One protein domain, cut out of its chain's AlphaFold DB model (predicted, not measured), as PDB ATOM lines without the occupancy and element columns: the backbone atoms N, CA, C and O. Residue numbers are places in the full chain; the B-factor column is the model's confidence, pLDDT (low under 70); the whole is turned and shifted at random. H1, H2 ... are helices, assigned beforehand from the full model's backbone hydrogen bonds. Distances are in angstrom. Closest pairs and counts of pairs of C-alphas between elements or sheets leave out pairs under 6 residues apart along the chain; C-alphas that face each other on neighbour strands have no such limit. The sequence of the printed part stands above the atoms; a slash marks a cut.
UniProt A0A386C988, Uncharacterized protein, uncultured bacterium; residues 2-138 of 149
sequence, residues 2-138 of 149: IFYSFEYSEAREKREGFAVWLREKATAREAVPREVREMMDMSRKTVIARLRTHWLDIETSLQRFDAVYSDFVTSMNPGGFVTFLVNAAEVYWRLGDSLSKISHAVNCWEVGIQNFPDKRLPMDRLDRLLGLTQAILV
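This is residues 2 to 138 of the 149 residues of an uncharacterized protein of uncultured bacterium (UniProt A0A386C988). A long rod is built along one very long helix, H3, with H5 and H6 beside it in an up-and-down bundle, each running against the one before. H2 packs on H5, and short H4 folds back at one end of H3. The printed part has 137 residues with six named helices, H1 to H6, and no named strand: all helix, loose, radius of gyration of the C-alphas 18.6 A, spans 63 by 26 by 20 A.

H1, residues 2 to 10, only just touches H5, residues 88 to 113, with 3 pairs of C-alphas within 8 A, the closest Tyr 8 and Leu 99, 7.3 A. H3, residues 34 to 75, touches H5 with residues 51 to 61 alone, closest C-alphas His 54 and Ser 98, 5.0 A. H5 and H6, residues 123 to 136, form a hairpin at a shallow tilt of 12 degrees. In each helix every O i to N i+4 pair is within hydrogen-bond range.

H1 begins at C-alpha 2 (7.929, -12.141, 356.978). H2 is residues 12 to 24, H4 78 to 86. H3 measures 59.6 A. H6 ends at C-alpha 136 (14.889, 11.541, 352.572).

The printed part has no cut, and no printed residue is under 70 in pLDDT.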
ATOM      1  N   ILE A   2       8.750 -11.805 358.163       77.62
ATOM      2  CA  ILE A   2       7.929 -12.141 356.978       77.62
ATOM      3  C   ILE A   2       7.297 -10.899 356.325       77.62
ATOM      4  O   ILE A   2       7.449 -10.708 355.126       77.62
ATOM      5  N   PHE A   3       6.685 -10.010 357.120       80.69
ATOM      6  CA  PHE A   3       6.140  -8.738 356.626       80.69
ATOM      7  C   PHE A   3       7.185  -7.892 355.875       80.69
ATOM      8  O   PHE A   3       6.956  -7.488 354.745       80.69
ATOM      9  N   TYR A   4       8.365  -7.678 356.463       75.31
ATOM     10  CA  TYR A   4       9.417  -6.870 355.840       75.31
ATOM     11  C   TYR A   4      10.030  -7.524 354.596       75.31
ATOM     12  O   TYR A   4      10.409  -6.818 353.669       75.31
ATOM     13  N   SER A   5      10.109  -8.857 354.556       76.31
ATOM     14  CA  SER A   5      10.532  -9.602 353.362       76.31
ATOM     15  C   SER A   5       9.519  -9.459 352.220       76.31
ATOM     16  O   SER A   5       9.911  -9.219 351.075       76.31
ATOM     17  N   PHE A   6       8.224  -9.527 352.538       83.69
ATOM     18  CA  PHE A   6       7.144  -9.283 351.584       83.69
ATOM     19  C   PHE A   6       7.195  -7.851 351.033       83.69
ATOM     20  O   PHE A   6       7.344  -7.678 349.829       83.69
ATOM     21  N   GLU A   7       7.204  -6.833 351.899       78.94
ATOM     22  CA  GLU A   7       7.288  -5.418 351.492       78.94
ATOM     23  C   GLU A   7       8.540  -5.127 350.647       78.94
ATOM     24  O   GLU A   7       8.489  -4.427 349.633       78.94
ATOM     25  N   TYR A   8       9.683  -5.704 351.030       79.88
ATOM     26  CA  TYR A   8      10.929  -5.575 350.275       79.88
ATOM     27  C   TYR A   8      10.839  -6.191 348.870       79.88
ATOM     28  O   TYR A   8      11.453  -5.672 347.926       79.88
ATOM     29  N   SER A   9      10.079  -7.280 348.733       83.75
ATOM     30  CA  SER A   9       9.843  -7.976 347.465       83.75
ATOM     31  C   SER A   9       8.853  -7.219 346.579       83.75
ATOM     32  O   SER A   9       9.148  -7.010 345.404       83.75
ATOM     33  N   GLU A  10       7.746  -6.725 347.136       84.94
ATOM     34  CA  GLU A  10       6.743  -5.925 346.414       84.94
ATOM     35  C   GLU A  10       7.338  -4.621 345.863       84.94
ATOM     36  O   GLU A  10       7.103  -4.235 344.718       84.94
ATOM     37  N   ALA A  11       8.195  -3.953 346.640       85.44
ATOM     38  CA  ALA A  11       8.833  -2.706 346.220       85.44
ATOM     39  C   ALA A  11       9.976  -2.897 345.202       85.44
ATOM     40  O   ALA A  11      10.598  -1.911 344.790       85.44
ATOM     41  N   ARG A  12      10.304  -4.137 344.812       88.50
ATOM     42  CA  ARG A  12      11.510  -4.462 344.038       88.50
ATOM     43  C   ARG A  12      11.562  -3.769 342.686       88.50
ATOM     44  O   ARG A  12      12.549  -3.093 342.409       88.50
ATOM     45  N   GLU A  13      10.517  -3.907 341.874       90.88
ATOM     46  CA  GLU A  13      10.496  -3.362 340.512       90.88
ATOM     47  C   GLU A  13      10.702  -1.842 340.523       90.88
ATOM     48  O   GLU A  13      11.573  -1.310 339.832       90.88
ATOM     49  N   LYS A  14       9.956  -1.137 341.378       92.12
ATOM     50  CA  LYS A  14      10.035   0.322 341.489       92.12
ATOM     51  C   LYS A  14      11.382   0.791 342.036       92.12
ATOM     52  O   LYS A  14      11.955   1.756 341.529       92.12
ATOM     53  N   ARG A  15      11.917   0.097 343.045       93.25
ATOM     54  CA  ARG A  15      13.235   0.384 343.630       93.25
ATOM     55  C   ARG A  15      14.359   0.182 342.611       93.25
ATOM     56  O   ARG A  15      15.231   1.043 342.490       93.25
ATOM     57  N   GLU A  16      14.340  -0.925 341.873       93.94
ATOM     58  CA  GLU A  16      15.304  -1.204 340.803       93.94
ATOM     59  C   GLU A  16      15.172  -0.178 339.672       93.94
ATOM     60  O   GLU A  16      16.178   0.377 339.230       93.94
ATOM     61  N   GLY A  17      13.944   0.166 339.275       95.19
ATOM     62  CA  GLY A  17      13.669   1.215 338.296       95.19
ATOM     63  C   GLY A  17      14.248   2.574 338.702       95.19
ATOM     64  O   GLY A  17      14.872   3.247 337.877       95.19
ATOM     65  N   PHE A  18      14.116   2.951 339.976       96.81
ATOM     66  CA  PHE A  18      14.712   4.177 340.504       96.81
ATOM     67  C   PHE A  18      16.247   4.135 340.456       96.81
ATOM     68  O   PHE A  18      16.882   5.086 339.995       96.81
ATOM     69  N   ALA A  19      16.857   3.020 340.867       96.25
ATOM     70  CA  ALA A  19      18.310   2.844 340.833       96.25
ATOM     71  C   ALA A  19      18.873   2.897 339.400       96.25
ATOM     72  O   ALA A  19      19.883   3.562 339.145       96.25
ATOM     73  N   VAL A  20      18.199   2.244 338.449       96.19
ATOM     74  CA  VAL A  20      18.533   2.292 337.017       96.19
ATOM     75  C   VAL A  20      18.420   3.723 336.494       96.19
ATOM     76  O   VAL A  20      19.341   4.219 335.841       96.19
ATOM     77  N   TRP A  21      17.337   4.429 336.835       97.06
ATOM     78  CA  TRP A  21      17.144   5.822 336.438       97.06
ATOM     79  C   TRP A  21      18.256   6.741 336.962       97.06
ATOM     80  O   TRP A  21      18.807   7.525 336.186       97.06
ATOM     81  N   LEU A  22      18.649   6.611 338.235       96.75
ATOM     82  CA  LEU A  22      19.763   7.372 338.819       96.75
ATOM     83  C   LEU A  22      21.072   7.156 338.048       96.75
ATOM     84  O   LEU A  22      21.841   8.093 337.831       96.75
ATOM     85  N   ARG A  23      21.332   5.926 337.607       94.81
ATOM     86  CA  ARG A  23      22.551   5.588 336.869       94.81
ATOM     87  C   ARG A  23      22.541   6.137 335.442       94.81
ATOM     88  O   ARG A  23      23.555   6.664 334.990       94.81
ATOM     89  N   GLU A  24      21.412   6.026 334.747       92.94
ATOM     90  CA  GLU A  24      21.367   6.160 333.283       92.94
ATOM     91  C   GLU A  24      20.675   7.429 332.780       92.94
ATOM     92  O   GLU A  24      20.969   7.891 331.678       92.94
ATOM     93  N   LYS A  25      19.734   7.988 333.546       93.06
ATOM     94  CA  LYS A  25      18.801   9.021 333.061       93.06
ATOM     95  C   LYS A  25      18.734  10.272 333.929       93.06
ATOM     96  O   LYS A  25      18.281  11.296 333.423       93.06
ATOM     97  N   ALA A  26      19.230  10.237 335.166       93.12
ATOM     98  CA  ALA A  26      19.307  11.388 336.072       93.12
ATOM     99  C   ALA A  26      20.366  12.419 335.625       93.12
ATOM    100  O   ALA A  26      21.351  12.677 336.307       93.12
ATOM    101  N   THR A  27      20.163  12.993 334.442       91.25
ATOM    102  CA  THR A  27      20.967  14.060 333.839       91.25
ATOM    103  C   THR A  27      20.030  15.128 333.288       91.25
ATOM    104  O   THR A  27      18.914  14.811 332.863       91.25
ATOM    105  N   ALA A  28      20.469  16.391 333.307       92.31
ATOM    106  CA  ALA A  28      19.671  17.498 332.788       92.31
ATOM    107  C   ALA A  28      19.312  17.255 331.314       92.31
ATOM    108  O   ALA A  28      20.104  16.681 330.555       92.31
ATOM    109  N   ARG A  29      18.101  17.647 330.913       92.38
ATOM    110  CA  ARG A  29      17.627  17.493 329.531       92.38
ATOM    111  C   ARG A  29      18.397  18.411 328.578       92.38
ATOM    112  O   ARG A  29      18.807  17.978 327.503       92.38
ATOM    113  N   GLU A  30      18.596  19.650 328.995       92.69
ATOM    114  CA  GLU A  30      19.310  20.704 328.286       92.69
ATOM    115  C   GLU A  30      20.833  20.639 328.475       92.69
ATOM    116  O   GLU A  30      21.369  19.973 329.365       92.69
ATOM    117  N   ALA A  31      21.549  21.358 327.608       91.75
ATOM    118  CA  ALA A  31      22.975  21.577 327.770       91.75
ATOM    119  C   ALA A  31      23.213  22.549 328.933       91.75
ATOM    120  O   ALA A  31      22.864  23.722 328.855       91.75
ATOM    121  N   VAL A  32      23.823  22.045 330.003       93.56
ATOM    122  CA  VAL A  32      24.240  22.843 331.162       93.56
ATOM    123  C   VAL A  32      25.758  23.064 331.154       93.56
ATOM    124  O   VAL A  32      26.480  22.191 330.642       93.56
ATOM    125  N   PRO A  33      26.250  24.181 331.733       95.62
ATOM    126  CA  PRO A  33      27.674  24.401 331.971       95.62
ATOM    127  C   PRO A  33      28.321  23.230 332.712       95.62
ATOM    128  O   PRO A  33      27.658  22.486 333.447       95.62
ATOM    129  N   ARG A  34      29.626  23.054 332.513       94.38
ATOM    130  CA  ARG A  34      30.369  21.916 333.061       94.38
ATOM    131  C   ARG A  34      30.303  21.885 334.588       94.38
ATOM    132  O   ARG A  34      30.071  20.827 335.159       94.38
ATOM    133  N   GLU A  35      30.436  23.039 335.222       94.81
ATOM    134  CA  GLU A  35      30.457  23.210 336.674       94.81
ATOM    135  C   GLU A  35      29.120  22.774 337.290       94.81
ATOM    136  O   GLU A  35      29.077  22.031 338.270       94.81
ATOM    137  N   VAL A  36      28.011  23.167 336.654       92.62
ATOM    138  CA  VAL A  36      26.658  22.761 337.061       92.62
ATOM    139  C   VAL A  36      26.488  21.252 336.905       92.62
ATOM    140  O   VAL A  36      25.964  20.589 337.798       92.62
ATOM    141  N   ARG A  37      26.977  20.678 335.800       92.00
ATOM    142  CA  ARG A  37      26.924  19.228 335.571       92.00
ATOM    143  C   ARG A  37      27.681  18.449 336.641       92.00
ATOM    144  O   ARG A  37      27.158  17.461 337.148       92.00
ATOM    145  N   GLU A  38      28.885  18.897 336.988       93.88
ATOM    146  CA  GLU A  38      29.715  18.271 338.019       93.88
ATOM    147  C   GLU A  38      29.025  18.313 339.389       93.88
ATOM    148  O   GLU A  38      28.982  17.297 340.085       93.88
ATOM    149  N   MET A  39      28.399  19.440 339.746       93.56
ATOM    150  CA  MET A  39      27.608  19.559 340.976       93.56
ATOM    151  C   MET A  39      26.434  18.566 341.003       93.56
ATOM    152  O   MET A  39      26.261  17.834 341.980       93.56
ATOM    153  N   MET A  40      25.661  18.480 339.918       93.38
ATOM    154  CA  MET A  40      24.538  17.539 339.820       93.38
ATOM    155  C   MET A  40      25.001  16.081 339.883       93.38
ATOM    156  O   MET A  40      24.353  15.246 340.517       93.38
ATOM    157  N   ASP A  41      26.142  15.770 339.267       94.56
ATOM    158  CA  ASP A  41      26.749  14.444 339.336       94.56
ATOM    159  C   ASP A  41      27.160  14.073 340.763       94.56
ATOM    160  O   ASP A  41      27.011  12.913 341.158       94.56
ATOM    161  N   MET A  42      27.626  15.034 341.560       95.62
ATOM    162  CA  MET A  42      27.932  14.816 342.976       95.62
ATOM    163  C   MET A  42      26.669  14.559 343.806       95.62
ATOM    164  O   MET A  42      26.646  13.601 344.589       95.62
ATOM    165  N   SER A  43      25.596  15.326 343.594       95.62
ATOM    166  CA  SER A  43      24.297  15.073 344.240       95.62
ATOM    167  C   SER A  43      23.763  13.686 343.875       95.62
ATOM    168  O   SER A  43      23.412  12.889 344.747       95.62
ATOM    169  N   ARG A  44      23.809  13.327 342.590       96.62
ATOM    170  CA  ARG A  44      23.401  12.012 342.082       96.62
ATOM    171  C   ARG A  44      24.196  10.868 342.708       96.62
ATOM    172  O   ARG A  44      23.602   9.904 343.187       96.62
ATOM    173  N   LYS A  45      25.528  10.975 342.752       96.44
ATOM    174  CA  LYS A  45      26.398   9.983 343.413       96.44
ATOM    175  C   LYS A  45      26.064   9.840 344.895       96.44
ATOM    176  O   LYS A  45      26.040   8.723 345.404       96.44
ATOM    177  N   THR A  46      25.760  10.949 345.568       96.38
ATOM    178  CA  THR A  46      25.364  10.943 346.981       96.38
ATOM    179  C   THR A  46      24.045  10.201 347.193       96.38
ATOM    180  O   THR A  46      23.954   9.368 348.095       96.38
ATOM    181  N   VAL A  47      23.043  10.449 346.345       97.25
ATOM    182  CA  VAL A  47      21.758   9.729 346.381       97.25
ATOM    183  C   VAL A  47      21.966   8.231 346.153       97.25
ATOM    184  O   VAL A  47      21.463   7.428 346.936       97.25
ATOM    185  N   ILE A  48      22.762   7.845 345.149       97.00
ATOM    186  CA  ILE A  48      23.084   6.435 344.868       97.00
ATOM    187  C   ILE A  48      23.755   5.772 346.076       97.00
ATOM    188  O   ILE A  48      23.368   4.669 346.464       97.00
ATOM    189  N   ALA A  49      24.745   6.431 346.681       96.19
ATOM    190  CA  ALA A  49      25.458   5.894 347.835       96.19
ATOM    191  C   ALA A  49      24.513   5.661 349.023       96.19
ATOM    192  O   ALA A  49      24.514   4.578 349.600       96.19
ATOM    193  N   ARG A  50      23.657   6.640 349.340       96.38
ATOM    194  CA  ARG A  50      22.697   6.539 350.450       96.38
ATOM    195  C   ARG A  50      21.613   5.494 350.199       96.38
ATOM    196  O   ARG A  50      21.303   4.712 351.095       96.38
ATOM    197  N   LEU A  51      21.079   5.435 348.976       96.12
ATOM    198  CA  LEU A  51      20.137   4.393 348.567       96.12
ATOM    199  C   LEU A  51      20.752   3.005 348.776       96.12
ATOM    200  O   LEU A  51      20.111   2.126 349.347       96.12
ATOM    201  N   ARG A  52      22.016   2.826 348.368       95.25
ATOM    202  CA  ARG A  52      22.751   1.572 348.554       95.25
ATOM    203  C   ARG A  52      22.961   1.232 350.029       95.25
ATOM    204  O   ARG A  52      22.830   0.067 350.378       95.25
ATOM    205  N   THR A  53      23.263   2.207 350.885       94.81
ATOM    206  CA  THR A  53      23.382   1.979 352.334       94.81
ATOM    207  C   THR A  53      22.091   1.408 352.914       94.81
ATOM    208  O   THR A  53      22.123   0.339 353.512       94.81
ATOM    209  N   HIS A  54      20.948   2.057 352.673       94.75
ATOM    210  CA  HIS A  54      19.659   1.572 353.177       94.75
ATOM    211  C   HIS A  54      19.280   0.205 352.603       94.75
ATOM    212  O   HIS A  54      18.735  -0.639 353.310       94.75
ATOM    213  N   TRP A  55      19.599  -0.029 351.331       93.56
ATOM    214  CA  TRP A  55      19.381  -1.317 350.687       93.56
ATOM    215  C   TRP A  55      20.185  -2.426 351.379       93.56
ATOM    216  O   TRP A  55      19.618  -3.444 351.774       93.56
ATOM    217  N   LEU A  56      21.491  -2.222 351.565       93.31
ATOM    218  CA  LEU A  56      22.372  -3.197 352.211       93.31
ATOM    219  C   LEU A  56      21.990  -3.445 353.672       93.31
ATOM    220  O   LEU A  56      22.074  -4.584 354.130       93.31
ATOM    221  N   ASP A  57      21.540  -2.416 354.390       91.75
ATOM    222  CA  ASP A  57      21.044  -2.554 355.762       91.75
ATOM    223  C   ASP A  57      19.839  -3.507 355.830       91.75
ATOM    224  O   ASP A  57      19.754  -4.336 356.744       91.75
ATOM    225  N   ILE A  58      18.932  -3.436 354.847       92.56
ATOM    226  CA  ILE A  58      17.784  -4.345 354.751       92.56
ATOM    227  C   ILE A  58      18.248  -5.768 354.450       92.56
ATOM    228  O   ILE A  58      17.905  -6.689 355.191       92.56
ATOM    229  N   GLU A  59      19.058  -5.950 353.405       92.12
ATOM    230  CA  GLU A  59      19.529  -7.277 352.990       92.12
ATOM    231  C   GLU A  59      20.320  -7.973 354.094       92.12
ATOM    232  O   GLU A  59      20.046  -9.129 354.409       92.12
ATOM    233  N   THR A  60      21.236  -7.257 354.745       92.56
ATOM    234  CA  THR A  60      22.053  -7.804 355.835       92.56
ATOM    235  C   THR A  60      21.184  -8.223 357.021       92.56
ATOM    236  O   THR A  60      21.413  -9.271 357.623       92.56
ATOM    237  N   SER A  61      20.160  -7.432 357.357       91.69
ATOM    238  CA  SER A  61      19.250  -7.743 358.466       91.69
ATOM    239  C   SER A  61      18.388  -8.972 358.176       91.69
ATOM    240  O   SER A  61      18.227  -9.821 359.056       91.69
ATOM    241  N   LEU A  62      17.866  -9.089 356.950       91.56
ATOM    242  CA  LEU A  62      17.090 -10.251 356.509       91.56
ATOM    243  C   LEU A  62      17.961 -11.513 356.464       91.56
ATOM    244  O   LEU A  62      17.615 -12.506 357.098       91.56
ATOM    245  N   GLN A  63      19.141 -11.442 355.840       92.31
ATOM    246  CA  GLN A  63      20.092 -12.560 355.774       92.31
ATOM    247  C   GLN A  63      20.535 -13.026 357.161       92.31
ATOM    248  O   GLN A  63      20.623 -14.229 357.411       92.31
ATOM    249  N   ARG A  64      20.795 -12.091 358.085       91.62
ATOM    250  CA  ARG A  64      21.151 -12.432 359.466       91.62
ATOM    251  C   ARG A  64      20.032 -13.211 360.145       91.62
ATOM    252  O   ARG A  64      20.337 -14.188 360.820       91.62
ATOM    253  N   PHE A  65      18.777 -12.786 359.984       91.25
ATOM    254  CA  PHE A  65      17.631 -13.512 360.530       91.25
ATOM    255  C   PHE A  65      17.501 -14.906 359.920       91.25
ATOM    256  O   PHE A  65      17.400 -15.873 360.670       91.25
ATOM    257  N   ASP A  66      17.553 -15.013 358.593       91.06
ATOM    258  CA  ASP A  66      17.411 -16.294 357.898       91.06
ATOM    259  C   ASP A  66      18.503 -17.280 358.326       91.06
ATOM    260  O   ASP A  66      18.215 -18.447 358.584       91.06
ATOM    261  N   ALA A  67      19.742 -16.803 358.495       92.38
ATOM    262  CA  ALA A  67      20.856 -17.618 358.966       92.38
ATOM    263  C   ALA A  67      20.633 -18.151 360.393       92.38
ATOM    264  O   ALA A  67      20.741 -19.357 360.614       92.38
ATOM    265  N   VAL A  68      20.291 -17.283 361.356       92.62
ATOM    266  CA  VAL A  68      20.089 -17.720 362.754       92.62
ATOM    267  C   VAL A  68      18.821 -18.553 362.932       92.62
ATOM    268  O   VAL A  68      18.779 -19.425 363.795       92.62
ATOM    269  N   TYR A  69      17.787 -18.297 362.130       90.12
ATOM    270  CA  TYR A  69      16.556 -19.078 362.148       90.12
ATOM    271  C   TYR A  69      16.781 -20.466 361.544       90.12
ATOM    272  O   TYR A  69      16.363 -21.463 362.129       90.12
ATOM    273  N   SER A  70      17.494 -20.544 360.418       91.75
ATOM    274  CA  SER A  70      17.868 -21.814 359.792       91.75
ATOM    275  C   SER A  70      18.720 -22.679 360.723       91.75
ATOM    276  O   SER A  70      18.408 -23.854 360.907       91.75
ATOM    277  N   ASP A  71      19.739 -22.109 361.380       91.69
ATOM    278  CA  ASP A  71      20.568 -22.843 362.353       91.69
ATOM    279  C   ASP A  71      19.749 -23.337 363.556       91.69
ATOM    280  O   ASP A  71      19.891 -24.479 363.989       91.69
ATOM    281  N   PHE A  72      18.817 -22.519 364.054       91.06
ATOM    282  CA  PHE A  72      17.918 -22.936 365.128       91.06
ATOM    283  C   PHE A  72      17.027 -24.117 364.719       91.06
ATOM    284  O   PHE A  72      16.902 -25.075 365.480       91.06
ATOM    285  N   VAL A  73      16.438 -24.076 363.521       92.50
ATOM    286  CA  VAL A  73      15.544 -25.134 363.021       92.50
ATOM    287  C   VAL A  73      16.304 -26.422 362.691       92.50
ATOM    288  O   VAL A  73      15.798 -27.510 362.947       92.50
ATOM    289  N   THR A  74      17.503 -26.315 362.116       92.88
ATOM    290  CA  THR A  74      18.273 -27.475 361.632       92.88
ATOM    291  C   THR A  74      19.132 -28.116 362.717       92.88
ATOM    292  O   THR A  74      19.140 -29.340 362.845       92.88
ATOM    293  N   SER A  75      19.825 -27.309 363.520       89.19
ATOM    294  CA  SER A  75      20.799 -27.777 364.514       89.19
ATOM    295  C   SER A  75      20.231 -27.834 365.935       89.19
ATOM    296  O   SER A  75      20.941 -28.244 366.852       89.19
ATOM    297  N   MET A  76      18.982 -27.388 366.149       86.75
ATOM    298  CA  MET A  76      18.370 -27.205 367.477       86.75
ATOM    299  C   MET A  76      19.242 -26.353 368.417       86.75
ATOM    300  O   MET A  76      19.191 -26.508 369.637       86.75
ATOM    301  N   ASN A  77      20.053 -25.447 367.855       85.75
ATOM    302  CA  ASN A  77      20.931 -24.553 368.602       85.75
ATOM    303  C   ASN A  77      20.248 -23.186 368.800       85.75
ATOM    304  O   ASN A  77      20.224 -22.366 367.881       85.75
ATOM    305  N   PRO A  78      19.692 -22.888 369.988       88.12
ATOM    306  CA  PRO A  78      18.960 -21.644 370.204       88.12
ATOM    307  C   PRO A  78      19.872 -20.431 370.412       88.12
ATOM    308  O   PRO A  78      19.380 -19.306 370.367       88.12
ATOM    309  N   GLY A  79      21.176 -20.613 370.655       90.44
ATOM    310  CA  GLY A  79      22.055 -19.535 371.123       90.44
ATOM    311  C   GLY A  79      22.105 -18.331 370.176       90.44
ATOM    312  O   GLY A  79      21.932 -17.184 370.605       90.44
ATOM    313  N   GLY A  80      22.274 -18.585 368.875       88.50
ATOM    314  CA  GLY A  80      22.294 -17.537 367.849       88.50
ATOM    315  C   GLY A  80      20.941 -16.839 367.691       88.50
ATOM    316  O   GLY A  80      20.878 -15.610 367.607       88.50
ATOM    317  N   PHE A  81      19.852 -17.607 367.724       90.12
ATOM    318  CA  PHE A  81      18.496 -17.082 367.583       90.12
ATOM    319  C   PHE A  81      18.067 -16.240 368.791       90.12
ATOM    320  O   PHE A  81      17.566 -15.132 368.619       90.12
ATOM    321  N   VAL A  82      18.344 -16.691 370.018       91.44
ATOM    322  CA  VAL A  82      18.072 -15.925 371.247       91.44
ATOM    323  C   VAL A  82      18.865 -14.617 371.257       91.44
ATOM    324  O   VAL A  82      18.298 -13.560 371.523       91.44
ATOM    325  N   THR A  83      20.149 -14.652 370.885       91.62
ATOM    326  CA  THR A  83      20.984 -13.438 370.788       91.62
ATOM    327  C   THR A  83      20.435 -12.445 369.760       91.62
ATOM    328  O   THR A  83      20.475 -11.228 369.967       91.62
ATOM    329  N   PHE A  84      19.900 -12.946 368.645       91.00
ATOM    330  CA  PHE A  84      19.198 -12.114 367.677       91.00
ATOM    331  C   PHE A  84      17.927 -11.499 368.279       91.00
ATOM    332  O   PHE A  84      17.729 -10.292 368.147       91.00
ATOM    333  N   LEU A  85      17.101 -12.287 368.978       90.19
ATOM    334  CA  LEU A  85      15.857 -11.816 369.597       90.19
ATOM    335  C   LEU A  85      16.081 -10.704 370.626       90.19
ATOM    336  O   LEU A  85      15.306  -9.751 370.650       90.19
ATOM    337  N   VAL A  86      17.166 -10.770 371.405       93.56
ATOM    338  CA  VAL A  86      17.554  -9.700 372.347       93.56
ATOM    339  C   VAL A  86      17.717  -8.351 371.638       93.56
ATOM    340  O   VAL A  86      17.347  -7.317 372.183       93.56
ATOM    341  N   ASN A  87      18.208  -8.356 370.396       89.75
ATOM    342  CA  ASN A  87      18.438  -7.150 369.597       89.75
ATOM    343  C   ASN A  87      17.346  -6.910 368.539       89.75
ATOM    344  O   ASN A  87      17.465  -5.999 367.715       89.75
ATOM    345  N   ALA A  88      16.279  -7.714 368.523       88.75
ATOM    346  CA  ALA A  88      15.316  -7.713 367.426       88.75
ATOM    347  C   ALA A  88      14.575  -6.379 367.297       88.75
ATOM    348  O   ALA A  88      14.289  -5.958 366.180       88.75
ATOM    349  N   ALA A  89      14.300  -5.692 368.409       90.25
ATOM    350  CA  ALA A  89      13.646  -4.386 368.385       90.25
ATOM    351  C   ALA A  89      14.453  -3.351 367.580       90.25
ATOM    352  O   ALA A  89      13.892  -2.661 366.729       90.25
ATOM    353  N   GLU A  90      15.771  -3.285 367.793       89.69
ATOM    354  CA  GLU A  90      16.652  -2.394 367.031       89.69
ATOM    355  C   GLU A  90      16.705  -2.803 365.556       89.69
ATOM    356  O   GLU A  90      16.564  -1.957 364.673       89.69
ATOM    357  N   VAL A  91      16.847  -4.105 365.277       90.19
ATOM    358  CA  VAL A  91      16.875  -4.629 363.902       90.19
ATOM    359  C   VAL A  91      15.589  -4.271 363.153       90.19
ATOM    360  O   VAL A  91      15.652  -3.780 362.027       90.19
ATOM    361  N   TYR A  92      14.422  -4.455 363.776       89.31
ATOM    362  CA  TYR A  92      13.137  -4.103 363.174       89.31
ATOM    363  C   TYR A  92      12.968  -2.601 362.974       89.31
ATOM    364  O   TYR A  92      12.448  -2.185 361.939       89.31
ATOM    365  N   TRP A  93      13.441  -1.784 363.916       90.88
ATOM    366  CA  TRP A  93      13.421  -0.335 363.760       90.88
ATOM    367  C   TRP A  93      14.270   0.113 362.563       90.88
ATOM    368  O   TRP A  93      13.783   0.863 361.717       90.88
ATOM    369  N   ARG A  94      15.500  -0.405 362.432       90.75
ATOM    370  CA  ARG A  94      16.397  -0.089 361.304       90.75
ATOM    371  C   ARG A  94      15.833  -0.571 359.969       90.75
ATOM    372  O   ARG A  94      15.932   0.143 358.975       90.75
ATOM    373  N   LEU A  95      15.209  -1.749 359.950       91.44
ATOM    374  CA  LEU A  95      14.510  -2.263 358.772       91.44
ATOM    375  C   LEU A  95      13.358  -1.357 358.347       91.44
ATOM    376  O   LEU A  95      13.275  -0.982 357.179       91.44
ATOM    377  N   GLY A  96      12.488  -0.996 359.291       91.88
ATOM    378  CA  GLY A  96      11.356  -0.112 359.038       91.88
ATOM    379  C   GLY A  96      11.792   1.267 358.551       91.88
ATOM    380  O   GLY A  96      11.227   1.769 357.581       91.88
ATOM    381  N   ASP A  97      12.821   1.852 359.168       93.06
ATOM    382  CA  ASP A  97      13.386   3.143 358.763       93.06
ATOM    383  C   ASP A  97      13.957   3.092 357.337       93.06
ATOM    384  O   ASP A  97      13.560   3.892 356.486       93.06
ATOM    385  N   SER A  98      14.815   2.111 357.036       94.06
ATOM    386  CA  SER A  98      15.405   1.954 355.701       94.06
ATOM    387  C   SER A  98      14.352   1.693 354.624       94.06
ATOM    388  O   SER A  98      14.392   2.333 353.572       94.06
ATOM    389  N   LEU A  99      13.380   0.810 354.878       93.31
ATOM    390  CA  LEU A  99      12.290   0.547 353.933       93.31
ATOM    391  C   LEU A  99      11.443   1.796 353.696       93.31
ATOM    392  O   LEU A  99      11.193   2.148 352.545       93.31
ATOM    393  N   SER A 100      11.070   2.511 354.759       93.44
ATOM    394  CA  SER A 100      10.272   3.736 354.642       93.44
ATOM    395  C   SER A 100      11.003   4.796 353.819       93.44
ATOM    396  O   SER A 100      10.417   5.387 352.912       93.44
ATOM    397  N   LYS A 101      12.301   5.005 354.064       95.56
ATOM    398  CA  LYS A 101      13.114   5.972 353.309       95.56
ATOM    399  C   LYS A 101      13.231   5.615 351.835       95.56
ATOM    400  O   LYS A 101      13.069   6.494 350.989       95.56
ATOM    401  N   ILE A 102      13.472   4.341 351.518       95.62
ATOM    402  CA  ILE A 102      13.507   3.875 350.128       95.62
ATOM    403  C   ILE A 102      12.146   4.100 349.467       95.62
ATOM    404  O   ILE A 102      12.095   4.709 348.400       95.62
ATOM    405  N   SER A 103      11.052   3.683 350.106       94.88
ATOM    406  CA  SER A 103       9.697   3.845 349.571       94.88
ATOM    407  C   SER A 103       9.339   5.312 349.336       94.88
ATOM    408  O   SER A 103       8.818   5.657 348.275       94.88
ATOM    409  N   HIS A 104       9.680   6.209 350.266       95.56
ATOM    410  CA  HIS A 104       9.465   7.646 350.088       95.56
ATOM    411  C   HIS A 104      10.306   8.226 348.946       95.56
ATOM    412  O   HIS A 104       9.777   8.986 348.135       95.56
ATOM    413  N   ALA A 105      11.587   7.857 348.841       97.19
ATOM    414  CA  ALA A 105      12.448   8.324 347.758       97.19
ATOM    415  C   ALA A 105      11.945   7.849 346.383       97.19
ATOM    416  O   ALA A 105      11.884   8.647 345.447       97.19
ATOM    417  N   VAL A 106      11.526   6.583 346.284       96.69
ATOM    418  CA  VAL A 106      10.922   5.999 345.078       96.69
ATOM    419  C   VAL A 106       9.627   6.724 344.714       96.69
ATOM    420  O   VAL A 106       9.471   7.129 343.567       96.69
ATOM    421  N   ASN A 107       8.736   6.972 345.676       96.00
ATOM    422  CA  ASN A 107       7.490   7.695 345.421       96.00
ATOM    423  C   ASN A 107       7.744   9.139 344.944       96.00
ATOM    424  O   ASN A 107       7.122   9.604 343.990       96.00
ATOM    425  N   CYS A 108       8.697   9.847 345.562       96.62
ATOM    426  CA  CYS A 108       9.110  11.174 345.100       96.62
ATOM    427  C   CYS A 108       9.653  11.141 343.669       96.62
ATOM    428  O   CYS A 108       9.366  12.047 342.887       96.62
ATOM    429  N   TRP A 109      10.420  10.107 343.324       97.12
ATOM    430  CA  TRP A 109      10.896   9.897 341.964       97.12
ATOM    431  C   TRP A 109       9.742   9.651 340.990       97.12
ATOM    432  O   TRP A 109       9.636  10.409 340.029       97.12
ATOM    433  N   GLU A 110       8.854   8.686 341.253       95.69
ATOM    434  CA  GLU A 110       7.707   8.359 340.389       95.69
ATOM    435  C   GLU A 110       6.870   9.607 340.077       95.69
ATOM    436  O   GLU A 110       6.659   9.947 338.910       95.69
ATOM    437  N   VAL A 111       6.485  10.358 341.115       95.31
ATOM    438  CA  VAL A 111       5.727  11.612 340.973       95.31
ATOM    439  C   VAL A 111       6.539  12.687 340.244       95.31
ATOM    440  O   VAL A 111       5.989  13.457 339.454       95.31
ATOM    441  N   GLY A 112       7.848  12.753 340.495       93.62
ATOM    442  CA  GLY A 112       8.749  13.733 339.894       93.62
ATOM    443  C   GLY A 112       8.960  13.536 338.392       93.62
ATOM    444  O   GLY A 112       9.134  14.522 337.675       93.62
ATOM    445  N   ILE A 113       8.912  12.290 337.908       94.56
ATOM    446  CA  ILE A 113       9.178  11.954 336.500       94.56
ATOM    447  C   ILE A 113       7.923  11.652 335.671       94.56
ATOM    448  O   ILE A 113       8.041  11.567 334.452       94.56
ATOM    449  N   GLN A 114       6.737  11.522 336.279       93.19
ATOM    450  CA  GLN A 114       5.511  11.059 335.598       93.19
ATOM    451  C   GLN A 114       5.159  11.830 334.310       93.19
ATOM    452  O   GLN A 114       4.647  11.249 333.360       93.19
ATOM    453  N   ASN A 115       5.474  13.128 334.253       91.44
ATOM    454  CA  ASN A 115       5.158  14.002 333.116       91.44
ATOM    455  C   ASN A 115       6.296  14.102 332.082       91.44
ATOM    456  O   ASN A 115       6.237  14.939 331.183       91.44
ATOM    457  N   PHE A 116       7.347  13.286 332.215       91.69
ATOM    458  CA  PHE A 116       8.548  13.328 331.380       91.69
ATOM    459  C   PHE A 116       8.753  11.973 330.684       91.69
ATOM    460  O   PHE A 116       9.321  11.057 331.282       91.69
ATOM    461  N   PRO A 117       8.318  11.822 329.416       86.56
ATOM    462  CA  PRO A 117       8.339  10.538 328.707       86.56
ATOM    463  C   PRO A 117       9.737   9.925 328.552       86.56
ATOM    464  O   PRO A 117       9.900   8.709 328.628       86.56
ATOM    465  N   ASP A 118      10.763  10.758 328.367       88.56
ATOM    466  CA  ASP A 118      12.168  10.339 328.270       88.56
ATOM    467  C   ASP A 118      12.846  10.186 329.643       88.56
ATOM    468  O   ASP A 118      14.022   9.814 329.726       88.56
ATOM    469  N   LYS A 119      12.097  10.466 330.719       88.94
ATOM    470  CA  LYS A 119      12.533  10.487 332.117       88.94
ATOM    471  C   LYS A 119      13.737  11.404 332.357       88.94
ATOM    472  O   LYS A 119      14.436  11.232 333.355       88.94
ATOM    473  N   ARG A 120      13.992  12.376 331.473       92.50
ATOM    474  CA  ARG A 120      14.999  13.424 331.677       92.50
ATOM    475  C   ARG A 120      14.295  14.692 332.125       92.50
ATOM    476  O   ARG A 120      13.258  15.078 331.594       92.50
ATOM    477  N   LEU A 121      14.873  15.337 333.125       93.88
ATOM    478  CA  LEU A 121      14.268  16.490 333.775       93.88
ATOM    479  C   LEU A 121      15.010  17.772 333.378       93.88
ATOM    480  O   LEU A 121      16.229  17.728 333.187       93.88
ATOM    481  N   PRO A 122      14.306  18.916 333.296       94.94
ATOM    482  CA  PRO A 122      14.948  20.223 333.331       94.94
ATOM    483  C   PRO A 122      15.842  20.346 334.566       94.94
ATOM    484  O   PRO A 122      15.526  19.763 335.609       94.94
ATOM    485  N   MET A 123      16.926  21.105 334.463       94.69
ATOM    486  CA  MET A 123      17.967  21.225 335.484       94.69
ATOM    487  C   MET A 123      17.380  21.543 336.862       94.69
ATOM    488  O   MET A 123      17.582  20.762 337.789       94.69
ATOM    489  N   ASP A 124      16.538  22.575 336.967       94.12
ATOM    490  CA  ASP A 124      15.919  22.986 338.237       94.12
ATOM    491  C   ASP A 124      15.060  21.878 338.869       94.12
ATOM    492  O   ASP A 124      14.977  21.725 340.089       94.12
ATOM    493  N   ARG A 125      14.382  21.083 338.031       95.25
ATOM    494  CA  ARG A 125      13.532  19.972 338.484       95.25
ATOM    495  C   ARG A 125      14.372  18.784 338.923       95.25
ATOM    496  O   ARG A 125      14.026  18.143 339.914       95.25
ATOM    497  N   LEU A 126      15.450  18.499 338.195       96.12
ATOM    498  CA  LEU A 126      16.382  17.436 338.537       96.12
ATOM    499  C   LEU A 126      17.110  17.752 339.842       96.12
ATOM    500  O   LEU A 126      17.139  16.900 340.722       96.12
ATOM    501  N   ASP A 127      17.643  18.965 339.982       95.50
ATOM    502  CA  ASP A 127      18.326  19.412 341.196       95.50
ATOM    503  C   ASP A 127      17.398  19.324 342.412       95.50
ATOM    504  O   ASP A 127      17.723  18.669 343.403       95.50
ATOM    505  N   ARG A 128      16.166  19.837 342.288       96.31
ATOM    506  CA  ARG A 128      15.160  19.722 343.350       96.31
ATOM    507  C   ARG A 128      14.832  18.270 343.699       96.31
ATOM    508  O   ARG A 128      14.705  17.948 344.879       96.31
ATOM    509  N   LEU A 129      14.672  17.392 342.706       97.19
ATOM    510  CA  LEU A 129      14.372  15.978 342.950       97.19
ATOM    511  C   LEU A 129      15.551  15.257 343.620       97.19
ATOM    512  O   LEU A 129      15.347  14.492 344.566       97.19
ATOM    513  N   LEU A 130      16.780  15.516 343.172       96.88
ATOM    514  CA  LEU A 130      17.990  14.972 343.790       96.88
ATOM    515  C   LEU A 130      18.155  15.489 345.223       96.88
ATOM    516  O   LEU A 130      18.407  14.694 346.121       96.88
ATOM    517  N   GLY A 131      17.919  16.778 345.469       96.25
ATOM    518  CA  GLY A 131      17.952  17.364 346.810       96.25
ATOM    519  C   GLY A 131      16.915  16.750 347.755       96.25
ATOM    520  O   GLY A 131      17.245  16.378 348.882       96.25
ATOM    521  N   LEU A 132      15.673  16.566 347.290       96.69
ATOM    522  CA  LEU A 132      14.610  15.917 348.068       96.69
ATOM    523  C   LEU A 132      14.947  14.458 348.392       96.69
ATOM    524  O   LEU A 132      14.873  14.046 349.549       96.69
ATOM    525  N   THR A 133      15.345  13.677 347.389       96.62
ATOM    526  CA  THR A 133      15.700  12.262 347.589       96.62
ATOM    527  C   THR A 133      16.935  12.110 348.473       96.62
ATOM    528  O   THR A 133      16.966  11.240 349.342       96.62
ATOM    529  N   GLN A 134      17.917  13.004 348.343       95.50
ATOM    530  CA  GLN A 134      19.074  13.060 349.226       95.50
ATOM    531  C   GLN A 134      18.663  13.328 350.677       95.50
ATOM    532  O   GLN A 134      19.190  12.664 351.570       95.50
ATOM    533  N   ALA A 135      17.742  14.266 350.921       95.38
ATOM    534  CA  ALA A 135      17.245  14.588 352.259       95.38
ATOM    535  C   ALA A 135      16.465  13.423 352.895       95.38
ATOM    536  O   ALA A 135      16.660  13.130 354.071       95.38
ATOM    537  N   ILE A 136      15.636  12.724 352.113       96.38
ATOM    538  CA  ILE A 136      14.889  11.541 352.572       96.38
ATOM    539  C   ILE A 136      15.843  10.408 352.963       96.38
ATOM    540  O   ILE A 136      15.679   9.784 354.009       96.38
ATOM    541  N   LEU A 137      16.868  10.162 352.146       96.19
ATOM    542  CA  LEU A 137      17.828   9.073 352.336       96.19
ATOM    543  C   LEU A 137      18.955   9.427 353.321       96.19
ATOM    544  O   LEU A 137      20.022   8.816 353.289       96.19
ATOM    545  N   VAL A 138      18.784  10.446 354.166       93.50
ATOM    546  CA  VAL A 138      19.750  10.721 355.233       93.50
ATOM    547  C   VAL A 138      19.781   9.514 356.187       93.50
ATOM    548  O   VAL A 138      18.737   9.138 356.739       93.50
TER     549      VAL A 138